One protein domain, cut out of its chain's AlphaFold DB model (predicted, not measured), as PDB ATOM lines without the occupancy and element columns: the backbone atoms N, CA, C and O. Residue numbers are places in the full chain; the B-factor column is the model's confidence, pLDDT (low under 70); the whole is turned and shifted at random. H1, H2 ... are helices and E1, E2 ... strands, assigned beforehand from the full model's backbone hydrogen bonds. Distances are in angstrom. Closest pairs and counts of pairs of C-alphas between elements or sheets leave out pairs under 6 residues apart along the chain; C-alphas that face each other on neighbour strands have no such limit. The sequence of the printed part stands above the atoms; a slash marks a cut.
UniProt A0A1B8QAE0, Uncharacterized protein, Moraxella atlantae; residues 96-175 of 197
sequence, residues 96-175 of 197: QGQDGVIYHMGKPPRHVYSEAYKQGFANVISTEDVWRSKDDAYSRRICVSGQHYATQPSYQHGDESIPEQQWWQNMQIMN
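AT A GLANCE: This is residues 96 to 175 of the 197 residues of an uncharacterized protein of Moraxella atlantae (UniProt A0A1B8QAE0). A long two-strand ribbon, E2 beside E5, is folded sharply into a V, with E1 alongside the first part of E5 and the short helix H1 crossing over E1 and E5. The hairpin E3 and E4 prolongs one arm of the V, and the loop of residues 120 to 137 reaches past the end of the other. The printed part has 80 residues, in the order E1, H1, E2, E3, E4, E5, and is mostly strand. The mixed sheet runs E1, E5, E2. The whole is compact, with a radius of gyration of the C-alphas of 13.4 A, but flat, spanning 42 by 34 by 16 A.

HOW THE PARTS SIT: Look first at E1, residues 101 to 105, parallel to E5, residues 164 to 174; N 102 and O 164 are 2.9 A apart. H1, residues 114 to 119, is on the sheet at a height of 9.6 A, across the strands at 68 degrees to E1 on the local plane; its closest C-alpha pair with E1 is Tyr 117 and Ile 102, 6.8 A. In H1, 0 of 2 O i to N i+4 pairs but 3 of 3 O i to N i+3 pairs are within hydrogen-bond range. E2, residues 138 to 152, is antiparallel to E5, with N 143 and O 172 at 2.9 A. E2 bends by 122 degrees at residue 149, E5 by 109 degrees at residue 169. E3, residues 155 to 157, forms a hairpin with E4, residues 160 to 162; N 157 and O 160 are 2.9 A apart.

IN THESE COORDINATES: Find C-alpha 101 at (2.653, -34.498, 112.691), where E1 begins its 13.3 A. H1 measures 10.2 A, E2 23.9 A. E5 covers 20.2 A to C-alpha 174 at (15.983, -34.089, 120.631).

THE WHOLE: The C-alphas of Arg 110 and Arg 132 are the farthest apart, 42.6 A. The printed part has no cut; the link from H1 to E2 is long. Residues 114 to 118 and 128 to 135 have pLDDT under 70.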
ATOM      1  N   GLN A  96      13.811 -39.318 111.664       95.25
ATOM      2  CA  GLN A  96      13.139 -38.068 111.983       95.25
ATOM      3  C   GLN A  96      11.649 -38.120 111.618       95.25
ATOM      4  O   GLN A  96      11.277 -38.561 110.531       95.25
ATOM      5  N   GLY A  97      10.810 -37.627 112.528       94.06
ATOM      6  CA  GLY A  97       9.395 -37.387 112.281       94.06
ATOM      7  C   GLY A  97       9.161 -36.255 111.278       94.06
ATOM      8  O   GLY A  97       9.994 -35.367 111.109       94.06
ATOM      9  N   GLN A  98       8.014 -36.272 110.617       93.44
ATOM     10  CA  GLN A  98       7.576 -35.257 109.671       93.44
ATOM     11  C   GLN A  98       7.061 -34.008 110.392       93.44
ATOM     12  O   GLN A  98       6.554 -34.064 111.517       93.44
ATOM     13  N   ASP A  99       7.167 -32.871 109.714       91.56
ATOM     14  CA  ASP A  99       6.615 -31.613 110.203       91.56
ATOM     15  C   ASP A  99       5.089 -31.621 110.124       91.56
ATOM     16  O   ASP A  99       4.499 -32.193 109.211       91.56
ATOM     17  N   GLY A 100       4.441 -30.980 111.098       90.50
ATOM     18  CA  GLY A 100       2.979 -30.955 111.176       90.50
ATOM     19  C   GLY A 100       2.341 -32.273 111.630       90.50
ATOM     20  O   GLY A 100       1.120 -32.378 111.585       90.50
ATOM     21  N   VAL A 101       3.135 -33.245 112.092       94.19
ATOM     22  CA  VAL A 101       2.653 -34.498 112.691       94.19
ATOM     23  C   VAL A 101       2.919 -34.493 114.195       94.19
ATOM     24  O   VAL A 101       4.001 -34.116 114.654       94.19
ATOM     25  N   ILE A 102       1.928 -34.924 114.971       94.44
ATOM     26  CA  ILE A 102       2.059 -35.166 116.406       94.44
ATOM     27  C   ILE A 102       2.369 -36.644 116.624       94.44
ATOM     28  O   ILE A 102       1.670 -37.536 116.155       94.44
ATOM     29  N   TYR A 103       3.427 -36.916 117.365       96.25
ATOM     30  CA  TYR A 103       3.877 -38.265 117.636       96.25
ATOM     31  C   TYR A 103       3.575 -38.673 119.079       96.25
ATOM     32  O   TYR A 103       3.638 -37.865 120.010       96.25
ATOM     33  N   HIS A 104       3.327 -39.964 119.266       95.00
ATOM     34  CA  HIS A 104       3.063 -40.603 120.549       95.00
ATOM     35  C   HIS A 104       3.899 -41.877 120.687       95.00
ATOM     36  O   HIS A 104       4.137 -42.590 119.708       95.00
ATOM     37  N   MET A 105       4.314 -42.187 121.915       94.88
ATOM     38  CA  MET A 105       5.002 -43.437 122.232       94.88
ATOM     39  C   MET A 105       4.006 -44.492 122.728       94.88
ATOM     40  O   MET A 105       3.147 -44.204 123.560       94.88
ATOM     41  N   GLY A 106       4.157 -45.729 122.261       93.69
ATOM     42  CA  GLY A 106       3.282 -46.851 122.591       93.69
ATOM     43  C   GLY A 106       2.070 -46.971 121.666       93.69
ATOM     44  O   GLY A 106       1.922 -46.238 120.694       93.69
ATOM     45  N   LYS A 107       1.208 -47.953 121.948       93.31
ATOM     46  CA  LYS A 107      -0.006 -48.215 121.158       93.31
ATOM     47  C   LYS A 107      -1.051 -47.113 121.380       93.31
ATOM     48  O   LYS A 107      -1.138 -46.600 122.497       93.31
ATOM     49  N   PRO A 108      -1.883 -46.798 120.372       90.75
ATOM     50  CA  PRO A 108      -2.975 -45.852 120.558       90.75
ATOM     51  C   PRO A 108      -3.961 -46.345 121.628       90.75
ATOM     52  O   PRO A 108      -4.159 -47.559 121.780       90.75
ATOM     53  N   PRO A 109      -4.619 -45.430 122.359       86.88
ATOM     54  CA  PRO A 109      -5.741 -45.796 123.213       86.88
ATOM     55  C   PRO A 109      -6.878 -46.398 122.369       86.88
ATOM     56  O   PRO A 109      -7.015 -46.096 121.185       86.88
ATOM     57  N   ARG A 110      -7.734 -47.232 122.983       84.00
ATOM     58  CA  ARG A 110      -8.883 -47.869 122.291       84.00
ATOM     59  C   ARG A 110      -9.808 -46.864 121.606       84.00
ATOM     60  O   ARG A 110     -10.446 -47.196 120.614       84.00
ATOM     61  N   HIS A 111      -9.872 -45.655 122.150       82.12
ATOM     62  CA  HIS A 111     -10.601 -44.544 121.578       82.12
ATOM     63  C   HIS A 111      -9.676 -43.339 121.534       82.12
ATOM     64  O   HIS A 111      -9.271 -42.815 122.575       82.12
ATOM     65  N   VAL A 112      -9.318 -42.931 120.321       75.69
ATOM     66  CA  VAL A 112      -8.501 -41.745 120.109       75.69
ATOM     67  C   VAL A 112      -9.437 -40.548 119.989       75.69
ATOM     68  O   VAL A 112     -10.018 -40.287 118.940       75.69
ATOM     69  N   TYR A 113      -9.670 -39.886 121.118       70.75
ATOM     70  CA  TYR A 113     -10.442 -38.646 121.178       70.75
ATOM     71  C   TYR A 113      -9.531 -37.441 120.930       70.75
ATOM     72  O   TYR A 113      -8.309 -37.568 121.013       70.75
ATOM     73  N   SER A 114     -10.118 -36.266 120.682       64.88
ATOM     74  CA  SER A 114      -9.372 -35.016 120.472       64.88
ATOM     75  C   SER A 114      -8.314 -34.777 121.556       64.88
ATOM     76  O   SER A 114      -7.178 -34.483 121.237       64.88
ATOM     77  N   GLU A 115      -8.602 -35.026 122.831       65.19
ATOM     78  CA  GLU A 115      -7.633 -34.825 123.924       65.19
ATOM     79  C   GLU A 115      -6.295 -35.581 123.764       65.19
ATOM     80  O   GLU A 115      -5.293 -35.172 124.354       65.19
ATOM     81  N   ALA A 116      -6.238 -36.645 122.952       64.44
ATOM     82  CA  ALA A 116      -4.996 -37.362 122.678       64.44
ATOM     83  C   ALA A 116      -3.925 -36.455 122.047       64.44
ATOM     84  O   ALA A 116      -2.761 -36.558 122.440       64.44
ATOM     85  N   TYR A 117      -4.300 -35.507 121.173       68.44
ATOM     86  CA  TYR A 117      -3.326 -34.645 120.486       68.44
ATOM     87  C   TYR A 117      -2.546 -33.750 121.464       68.44
ATOM     88  O   TYR A 117      -1.387 -33.425 121.214       68.44
ATOM     89  N   LYS A 118      -3.138 -33.391 122.614       69.62
ATOM     90  CA  LYS A 118      -2.499 -32.530 123.626       69.62
ATOM     91  C   LYS A 118      -1.352 -33.216 124.372       69.62
ATOM     92  O   LYS A 118      -0.568 -32.538 125.029       69.62
ATOM     93  N   GLN A 119      -1.259 -34.544 124.300       81.06
ATOM     94  CA  GLN A 119      -0.260 -35.338 125.026       81.06
ATOM     95  C   GLN A 119       0.930 -35.765 124.157       81.06
ATOM     96  O   GLN A 119       1.882 -36.352 124.672       81.06
ATOM     97  N   GLY A 120       0.868 -35.531 122.845       89.31
ATOM     98  CA  GLY A 120       1.937 -35.896 121.925       89.31
ATOM     99  C   GLY A 120       2.992 -34.807 121.759       89.31
ATOM    100  O   GLY A 120       2.899 -33.707 122.304       89.31
ATOM    101  N   PHE A 121       4.007 -35.118 120.959       94.06
ATOM    102  CA  PHE A 121       5.096 -34.198 120.646       94.06
ATOM    103  C   PHE A 121       5.254 -34.042 119.140       94.06
ATOM    104  O   PHE A 121       5.201 -35.016 118.398       94.06
ATOM    105  N   ALA A 122       5.497 -32.814 118.698       93.19
ATOM    106  CA  ALA A 122       5.772 -32.491 117.305       93.19
ATOM    107  C   ALA A 122       7.138 -31.815 117.170       93.19
ATOM    108  O   ALA A 122       7.649 -31.205 118.128       93.19
ATOM    109  N   ASN A 123       7.697 -31.894 115.961       91.88
ATOM    110  CA  ASN A 123       8.822 -31.055 115.570       91.88
ATOM    111  C   ASN A 123       8.459 -29.582 115.788       91.88
ATOM    112  O   ASN A 123       7.333 -29.162 115.523       91.88
ATOM    113  N   VAL A 124       9.419 -28.792 116.264       90.06
ATOM    114  CA  VAL A 124       9.271 -27.339 116.383       90.06
ATOM    115  C   VAL A 124      10.385 -26.693 115.595       90.06
ATOM    116  O   VAL A 124      11.563 -26.882 115.901       90.06
ATOM    117  N   ILE A 125       9.996 -25.940 114.575       86.44
ATOM    118  CA  ILE A 125      10.921 -25.154 113.772       86.44
ATOM    119  C   ILE A 125      11.341 -23.933 114.603       86.44
ATOM    120  O   ILE A 125      10.507 -23.192 115.123       86.44
ATOM    121  N   SER A 126      12.646 -23.738 114.741       80.38
ATOM    122  CA  SER A 126      13.270 -22.549 115.303       80.38
ATOM    123  C   SER A 126      13.114 -21.383 114.336       80.38
ATOM    124  O   SER A 126      13.662 -21.400 113.234       80.38
ATOM    125  N   THR A 127      12.392 -20.347 114.763       70.44
ATOM    126  CA  THR A 127      12.184 -19.113 113.989       70.44
ATOM    127  C   THR A 127      13.471 -18.312 113.784       70.44
ATOM    128  O   THR A 127      13.557 -17.550 112.822       70.44
ATOM    129  N   GLU A 128      14.479 -18.504 114.640       63.38
ATOM    130  CA  GLU A 128      15.761 -17.790 114.571       63.38
ATOM    131  C   GLU A 128      16.634 -18.238 113.384       63.38
ATOM    132  O   GLU A 128      17.415 -17.440 112.872       63.38
ATOM    133  N   ASP A 129      16.453 -19.470 112.889       58.81
ATOM    134  CA  ASP A 129      17.334 -20.081 111.880       58.81
ATOM    135  C   ASP A 129      16.628 -20.538 110.590       58.81
ATOM    136  O   ASP A 129      17.279 -21.083 109.692       58.81
ATOM    137  N   VAL A 130      15.330 -20.239 110.417       58.25
ATOM    138  CA  VAL A 130      14.568 -20.550 109.179       58.25
ATOM    139  C   VAL A 130      15.261 -20.006 107.923       58.25
ATOM    140  O   VAL A 130      15.157 -20.587 106.844       58.25
ATOM    141  N   TRP A 131      16.005 -18.907 108.063       56.75
ATOM    142  CA  TRP A 131      16.716 -18.254 106.964       56.75
ATOM    143  C   TRP A 131      18.022 -18.949 106.551       56.75
ATOM    144  O   TRP A 131      18.530 -18.660 105.469       56.75
ATOM    145  N   ARG A 132      18.591 -19.830 107.387       54.06
ATOM    146  CA  ARG A 132      19.922 -20.427 107.164       54.06
ATOM    147  C   ARG A 132      19.894 -21.855 106.636       54.06
ATOM    148  O   ARG A 132      20.747 -22.189 105.822       54.06
ATOM    149  N   SER A 133      18.949 -22.685 107.071       55.81
ATOM    150  CA  SER A 133      18.737 -24.031 106.526       55.81
ATOM    151  C   SER A 133      17.421 -24.593 107.054       55.81
ATOM    152  O   SER A 133      17.264 -24.740 108.264       55.81
ATOM    153  N   LYS A 134      16.475 -24.923 106.166       59.00
ATOM    154  CA  LYS A 134      15.195 -25.524 106.578       59.00
ATOM    155  C   LYS A 134      15.383 -26.876 107.268       59.00
ATOM    156  O   LYS A 134      14.655 -27.170 108.208       59.00
ATOM    157  N   ASP A 135      16.385 -27.645 106.852       59.50
ATOM    158  CA  ASP A 135      16.552 -29.038 107.281       59.50
ATOM    159  C   ASP A 135      17.146 -29.171 108.704       59.50
ATOM    160  O   ASP A 135      17.077 -30.240 109.325       59.50
ATOM    161  N   ASP A 136      17.662 -28.062 109.261       71.44
ATOM    162  CA  ASP A 136      18.376 -28.024 110.547       71.44
ATOM    163  C   ASP A 136      17.934 -26.945 111.536       71.44
ATOM    164  O   ASP A 136      18.459 -26.861 112.652       71.44
ATOM    165  N   ALA A 137      16.922 -26.163 111.177       80.56
ATOM    166  CA  ALA A 137      16.365 -25.119 112.020       80.56
ATOM    167  C   ALA A 137      15.305 -25.670 112.984       80.56
ATOM    168  O   ALA A 137      14.215 -25.123 113.057       80.56
ATOM    169  N   TYR A 138      15.574 -26.745 113.727       88.44
ATOM    170  CA  TYR A 138      14.639 -27.249 114.741       88.44
ATOM    171  C   TYR A 138      15.054 -26.790 116.139       88.44
ATOM    172  O   TYR A 138      16.200 -26.984 116.543       88.44
ATOM    173  N   SER A 139      14.116 -26.230 116.903       89.62
ATOM    174  CA  SER A 139      14.235 -26.051 118.358       89.62
ATOM    175  C   SER A 139      13.743 -27.281 119.126       89.62
ATOM    176  O   SER A 139      13.940 -27.373 120.333       89.62
ATOM    177  N   ARG A 140      13.111 -28.232 118.429       92.75
ATOM    178  CA  ARG A 140      12.822 -29.587 118.904       92.75
ATOM    179  C   ARG A 140      12.669 -30.520 117.709       92.75
ATOM    180  O   ARG A 140      11.891 -30.216 116.805       92.75
ATOM    181  N   ARG A 141      13.363 -31.659 117.723       94.19
ATOM    182  CA  ARG A 141      13.284 -32.689 116.673       94.19
ATOM    183  C   ARG A 141      12.779 -33.995 117.278       94.19
ATOM    184  O   ARG A 141      13.269 -34.428 118.318       94.19
ATOM    185  N   ILE A 142      11.789 -34.609 116.645       96.62
ATOM    186  CA  ILE A 142      11.236 -35.899 117.051       96.62
ATOM    187  C   ILE A 142      11.906 -36.997 116.238       96.62
ATOM    188  O   ILE A 142      11.984 -36.914 115.015       96.62
ATOM    189  N   CYS A 143      12.371 -38.032 116.926       97.50
ATOM    190  CA  CYS A 143      12.984 -39.207 116.329       97.50
ATOM    191  C   CYS A 143      12.186 -40.440 116.743       97.50
ATOM    192  O   CYS A 143      11.921 -40.641 117.928       97.50
ATOM    193  N   VAL A 144      11.793 -41.260 115.779       97.88
ATOM    194  CA  VAL A 144      10.981 -42.460 116.000       97.88
ATOM    195  C   VAL A 144      11.730 -43.710 115.563       97.88
ATOM    196  O   VAL A 144      12.573 -43.667 114.665       97.88
ATOM    197  N   SER A 145      11.437 -44.839 116.203       97.75
ATOM    198  CA  SER A 145      11.961 -46.143 115.793       97.75
ATOM    199  C   SER A 145      11.069 -47.299 116.243       97.75
ATOM    200  O   SER A 145      10.144 -47.144 117.045       97.75
ATOM    201  N   GLY A 146      11.372 -48.488 115.721       96.81
ATOM    202  CA  GLY A 146      10.624 -49.707 116.007       96.81
ATOM    203  C   GLY A 146       9.300 -49.777 115.250       96.81
ATOM    204  O   GLY A 146       9.164 -49.245 114.149       96.81
ATOM    205  N   GLN A 147       8.332 -50.487 115.824       97.62
ATOM    206  CA  GLN A 147       7.040 -50.707 115.184       97.62
ATOM    207  C   GLN A 147       6.186 -49.432 115.151       97.62
ATOM    208  O   GLN A 147       5.934 -48.811 116.182       97.62
ATOM    209  N   HIS A 148       5.666 -49.102 113.971       97.31
ATOM    210  CA  HIS A 148       4.569 -48.153 113.808       97.31
ATOM    211  C   HIS A 148       3.232 -48.848 114.111       97.31
ATOM    212  O   HIS A 148       2.927 -49.891 113.527       97.31
ATOM    213  N   TYR A 149       2.445 -48.310 115.043       96.62
ATOM    214  CA  TYR A 149       1.198 -48.933 115.496       96.62
ATOM    215  C   TYR A 149      -0.043 -48.391 114.801       96.62
ATOM    216  O   TYR A 149      -0.949 -49.169 114.510       96.62
ATOM    217  N   ALA A 150      -0.115 -47.079 114.585       94.94
ATOM    218  CA  ALA A 150      -1.282 -46.443 113.995       94.94
ATOM    219  C   ALA A 150      -0.968 -45.031 113.502       94.94
ATOM    220  O   ALA A 150      -0.140 -44.333 114.086       94.94
ATOM    221  N   THR A 151      -1.739 -44.610 112.504       94.62
ATOM    222  CA  THR A 151      -1.872 -43.219 112.075       94.62
ATOM    223  C   THR A 151      -3.326 -42.811 112.247       94.62
ATOM    224  O   THR A 151      -4.226 -43.534 111.815       94.62
ATOM    225  N   GLN A 152      -3.560 -41.651 112.845       91.81
ATOM    226  CA  GLN A 152      -4.836 -40.956 112.774       91.81
ATOM    227  C   GLN A 152      -4.649 -39.757 111.840       91.81
ATOM    228  O   GLN A 152      -3.838 -38.886 112.156       91.81
ATOM    229  N   PRO A 153      -5.358 -39.703 110.701       91.06
ATOM    230  CA  PRO A 153      -5.208 -38.609 109.753       91.06
ATOM    231  C   PRO A 153      -5.669 -37.288 110.373       91.06
ATOM    232  O   PRO A 153      -6.458 -37.275 111.324       91.06
ATOM    233  N   SER A 154      -5.202 -36.178 109.805       89.62
ATOM    234  CA  SER A 154      -5.695 -34.856 110.178       89.62
ATOM    235  C   SER A 154      -7.199 -34.734 109.916       89.62
ATOM    236  O   SER A 154      -7.742 -35.308 108.968       89.62
ATOM    237  N   TYR A 155      -7.896 -33.990 110.772       88.12
ATOM    238  CA  TYR A 155      -9.329 -33.740 110.631       88.12
ATOM    239  C   TYR A 155      -9.718 -32.394 111.242       88.12
ATOM    240  O   TYR A 155      -9.000 -31.834 112.067       88.12
ATOM    241  N   GLN A 156     -10.868 -31.870 110.825       87.50
ATOM    242  CA  GLN A 156     -11.436 -30.633 111.362       87.50
ATOM    243  C   GLN A 156     -12.432 -30.956 112.478       87.50
ATOM    244  O   GLN A 156     -13.266 -31.856 112.332       87.50
ATOM    245  N   HIS A 157     -12.370 -30.213 113.579       82.94
ATOM    246  CA  HIS A 157     -13.340 -30.278 114.664       82.94
ATOM    247  C   HIS A 157     -13.840 -28.869 114.995       82.94
ATOM    248  O   HIS A 157     -13.181 -28.110 115.702       82.94
ATOM    249  N   GLY A 158     -15.007 -28.509 114.453       86.62
ATOM    250  CA  GLY A 158     -15.456 -27.115 114.463       86.62
ATOM    251  C   GLY A 158     -14.506 -26.251 113.633       86.62
ATOM    252  O   GLY A 158     -14.241 -26.585 112.481       86.62
ATOM    253  N   ASP A 159     -13.975 -25.192 114.242       87.38
ATOM    254  CA  ASP A 159     -12.988 -24.288 113.629       87.38
ATOM    255  C   ASP A 159     -11.527 -24.715 113.894       87.38
ATOM    256  O   ASP A 159     -10.587 -24.033 113.483       87.38
ATOM    257  N   GLU A 160     -11.313 -25.823 114.611       85.69
ATOM    258  CA  GLU A 160      -9.983 -26.316 114.967       85.69
ATOM    259  C   GLU A 160      -9.496 -27.382 113.973       85.69
ATOM    260  O   GLU A 160     -10.145 -28.409 113.757       85.69
ATOM    261  N   SER A 161      -8.300 -27.167 113.416       87.38
ATOM    262  CA  SER A 161      -7.606 -28.168 112.604       87.38
ATOM    263  C   SER A 161      -6.746 -29.059 113.491       87.38
ATOM    264  O   SER A 161      -5.721 -28.616 114.009       87.38
ATOM    265  N   ILE A 162      -7.110 -30.334 113.601       87.56
ATOM    266  CA  ILE A 162      -6.307 -31.334 114.305       87.56
ATOM    267  C   ILE A 162      -5.294 -31.933 113.317       87.56
ATOM    268  O   ILE A 162      -5.708 -32.469 112.284       87.56
ATOM    269  N   PRO A 163      -3.978 -31.835 113.583       90.81
ATOM    270  CA  PRO A 163      -2.953 -32.405 112.712       90.81
ATOM    271  C   PRO A 163      -2.976 -33.937 112.731       90.81
ATOM    272  O   PRO A 163      -3.617 -34.565 113.575       90.81
ATOM    273  N   GLU A 164      -2.246 -34.539 111.794       93.06
ATOM    274  CA  GLU A 164      -2.036 -35.985 111.791       93.06
ATOM    275  C   GLU A 164      -1.333 -36.425 113.083       93.06
ATOM    276  O   GLU A 164      -0.430 -35.746 113.579       93.06
ATOM    277  N   GLN A 165      -1.744 -37.575 113.614       93.56
ATOM    278  CA  GLN A 165      -1.143 -38.192 114.791       93.56
ATOM    279  C   GLN A 165      -0.582 -39.576 114.449       93.56
ATOM    280  O   GLN A 165      -1.220 -40.355 113.737       93.56
ATOM    281  N   GLN A 166       0.591 -39.913 114.980       95.62
ATOM    282  CA  GLN A 166       1.232 -41.214 114.779       95.62
ATOM    283  C   GLN A 166       1.683 -41.847 116.096       95.62
ATOM    284  O   GLN A 166       2.247 -41.182 116.965       95.62
ATOM    285  N   TRP A 167       1.503 -43.163 116.211       96.00
ATOM    286  CA  TRP A 167       1.893 -43.960 117.376       96.00
ATOM    287  C   TRP A 167       3.032 -44.905 117.020       96.00
ATOM    288  O   TRP A 167       2.889 -45.762 116.146       96.00
ATOM    289  N   TRP A 168       4.147 -44.775 117.730       97.56
ATOM    290  CA  TRP A 168       5.366 -45.541 117.494       97.56
ATOM    291  C   TRP A 168       5.817 -46.273 118.750       97.56
ATOM    292  O   TRP A 168       5.575 -45.829 119.870       97.56
ATOM    293  N   GLN A 169       6.504 -47.397 118.570       97.38
ATOM    294  CA  GLN A 169       7.072 -48.169 119.669       97.38
ATOM    295  C   GLN A 169       8.028 -47.339 120.517       97.38
ATOM    296  O   GLN A 169       7.875 -47.309 121.737       97.38
ATOM    297  N   ASN A 170       8.973 -46.658 119.871       96.88
ATOM    298  CA  ASN A 170       9.938 -45.807 120.543       96.88
ATOM    299  C   ASN A 170       9.894 -44.402 119.952       96.88
ATOM    300  O   ASN A 170       9.818 -44.218 118.734       96.88
ATOM    301  N   MET A 171      10.004 -43.421 120.838       95.75
ATOM    302  CA  MET A 171      10.203 -42.023 120.500       95.75
ATOM    303  C   MET A 171      11.355 -41.478 121.334       95.75
ATOM    304  O   MET A 171      11.449 -41.743 122.531       95.75
ATOM    305  N   GLN A 172      12.165 -40.634 120.712       96.00
ATOM    306  CA  GLN A 172      13.118 -39.775 121.379       96.00
ATOM    307  C   GLN A 172      12.904 -38.324 120.950       96.00
ATOM    308  O   GLN A 172      12.717 -38.024 119.771       96.00
ATOM    309  N   ILE A 173      12.937 -37.421 121.928       95.75
ATOM    310  CA  ILE A 173      12.854 -35.980 121.703       95.75
ATOM    311  C   ILE A 173      14.271 -35.421 121.779       95.75
ATOM    312  O   ILE A 173      14.933 -35.530 122.810       95.75
ATOM    313  N   MET A 174      14.721 -34.810 120.691       94.81
ATOM    314  CA  MET A 174      15.983 -34.089 120.631       94.81
ATOM    315  C   MET A 174      15.716 -32.613 120.911       94.81
ATOM    316  O   MET A 174      14.853 -31.999 120.279       94.81
ATOM    317  N   ASN A 175      16.471 -32.059 121.855       93.19
ATOM    318  CA  ASN A 175      16.429 -30.648 122.226       93.19
ATOM    319  C   ASN A 175      17.754 -29.965 121.848       93.19
ATOM    320  O   ASN A 175      18.749 -30.665 121.628       93.19
TER     321      ASN A 175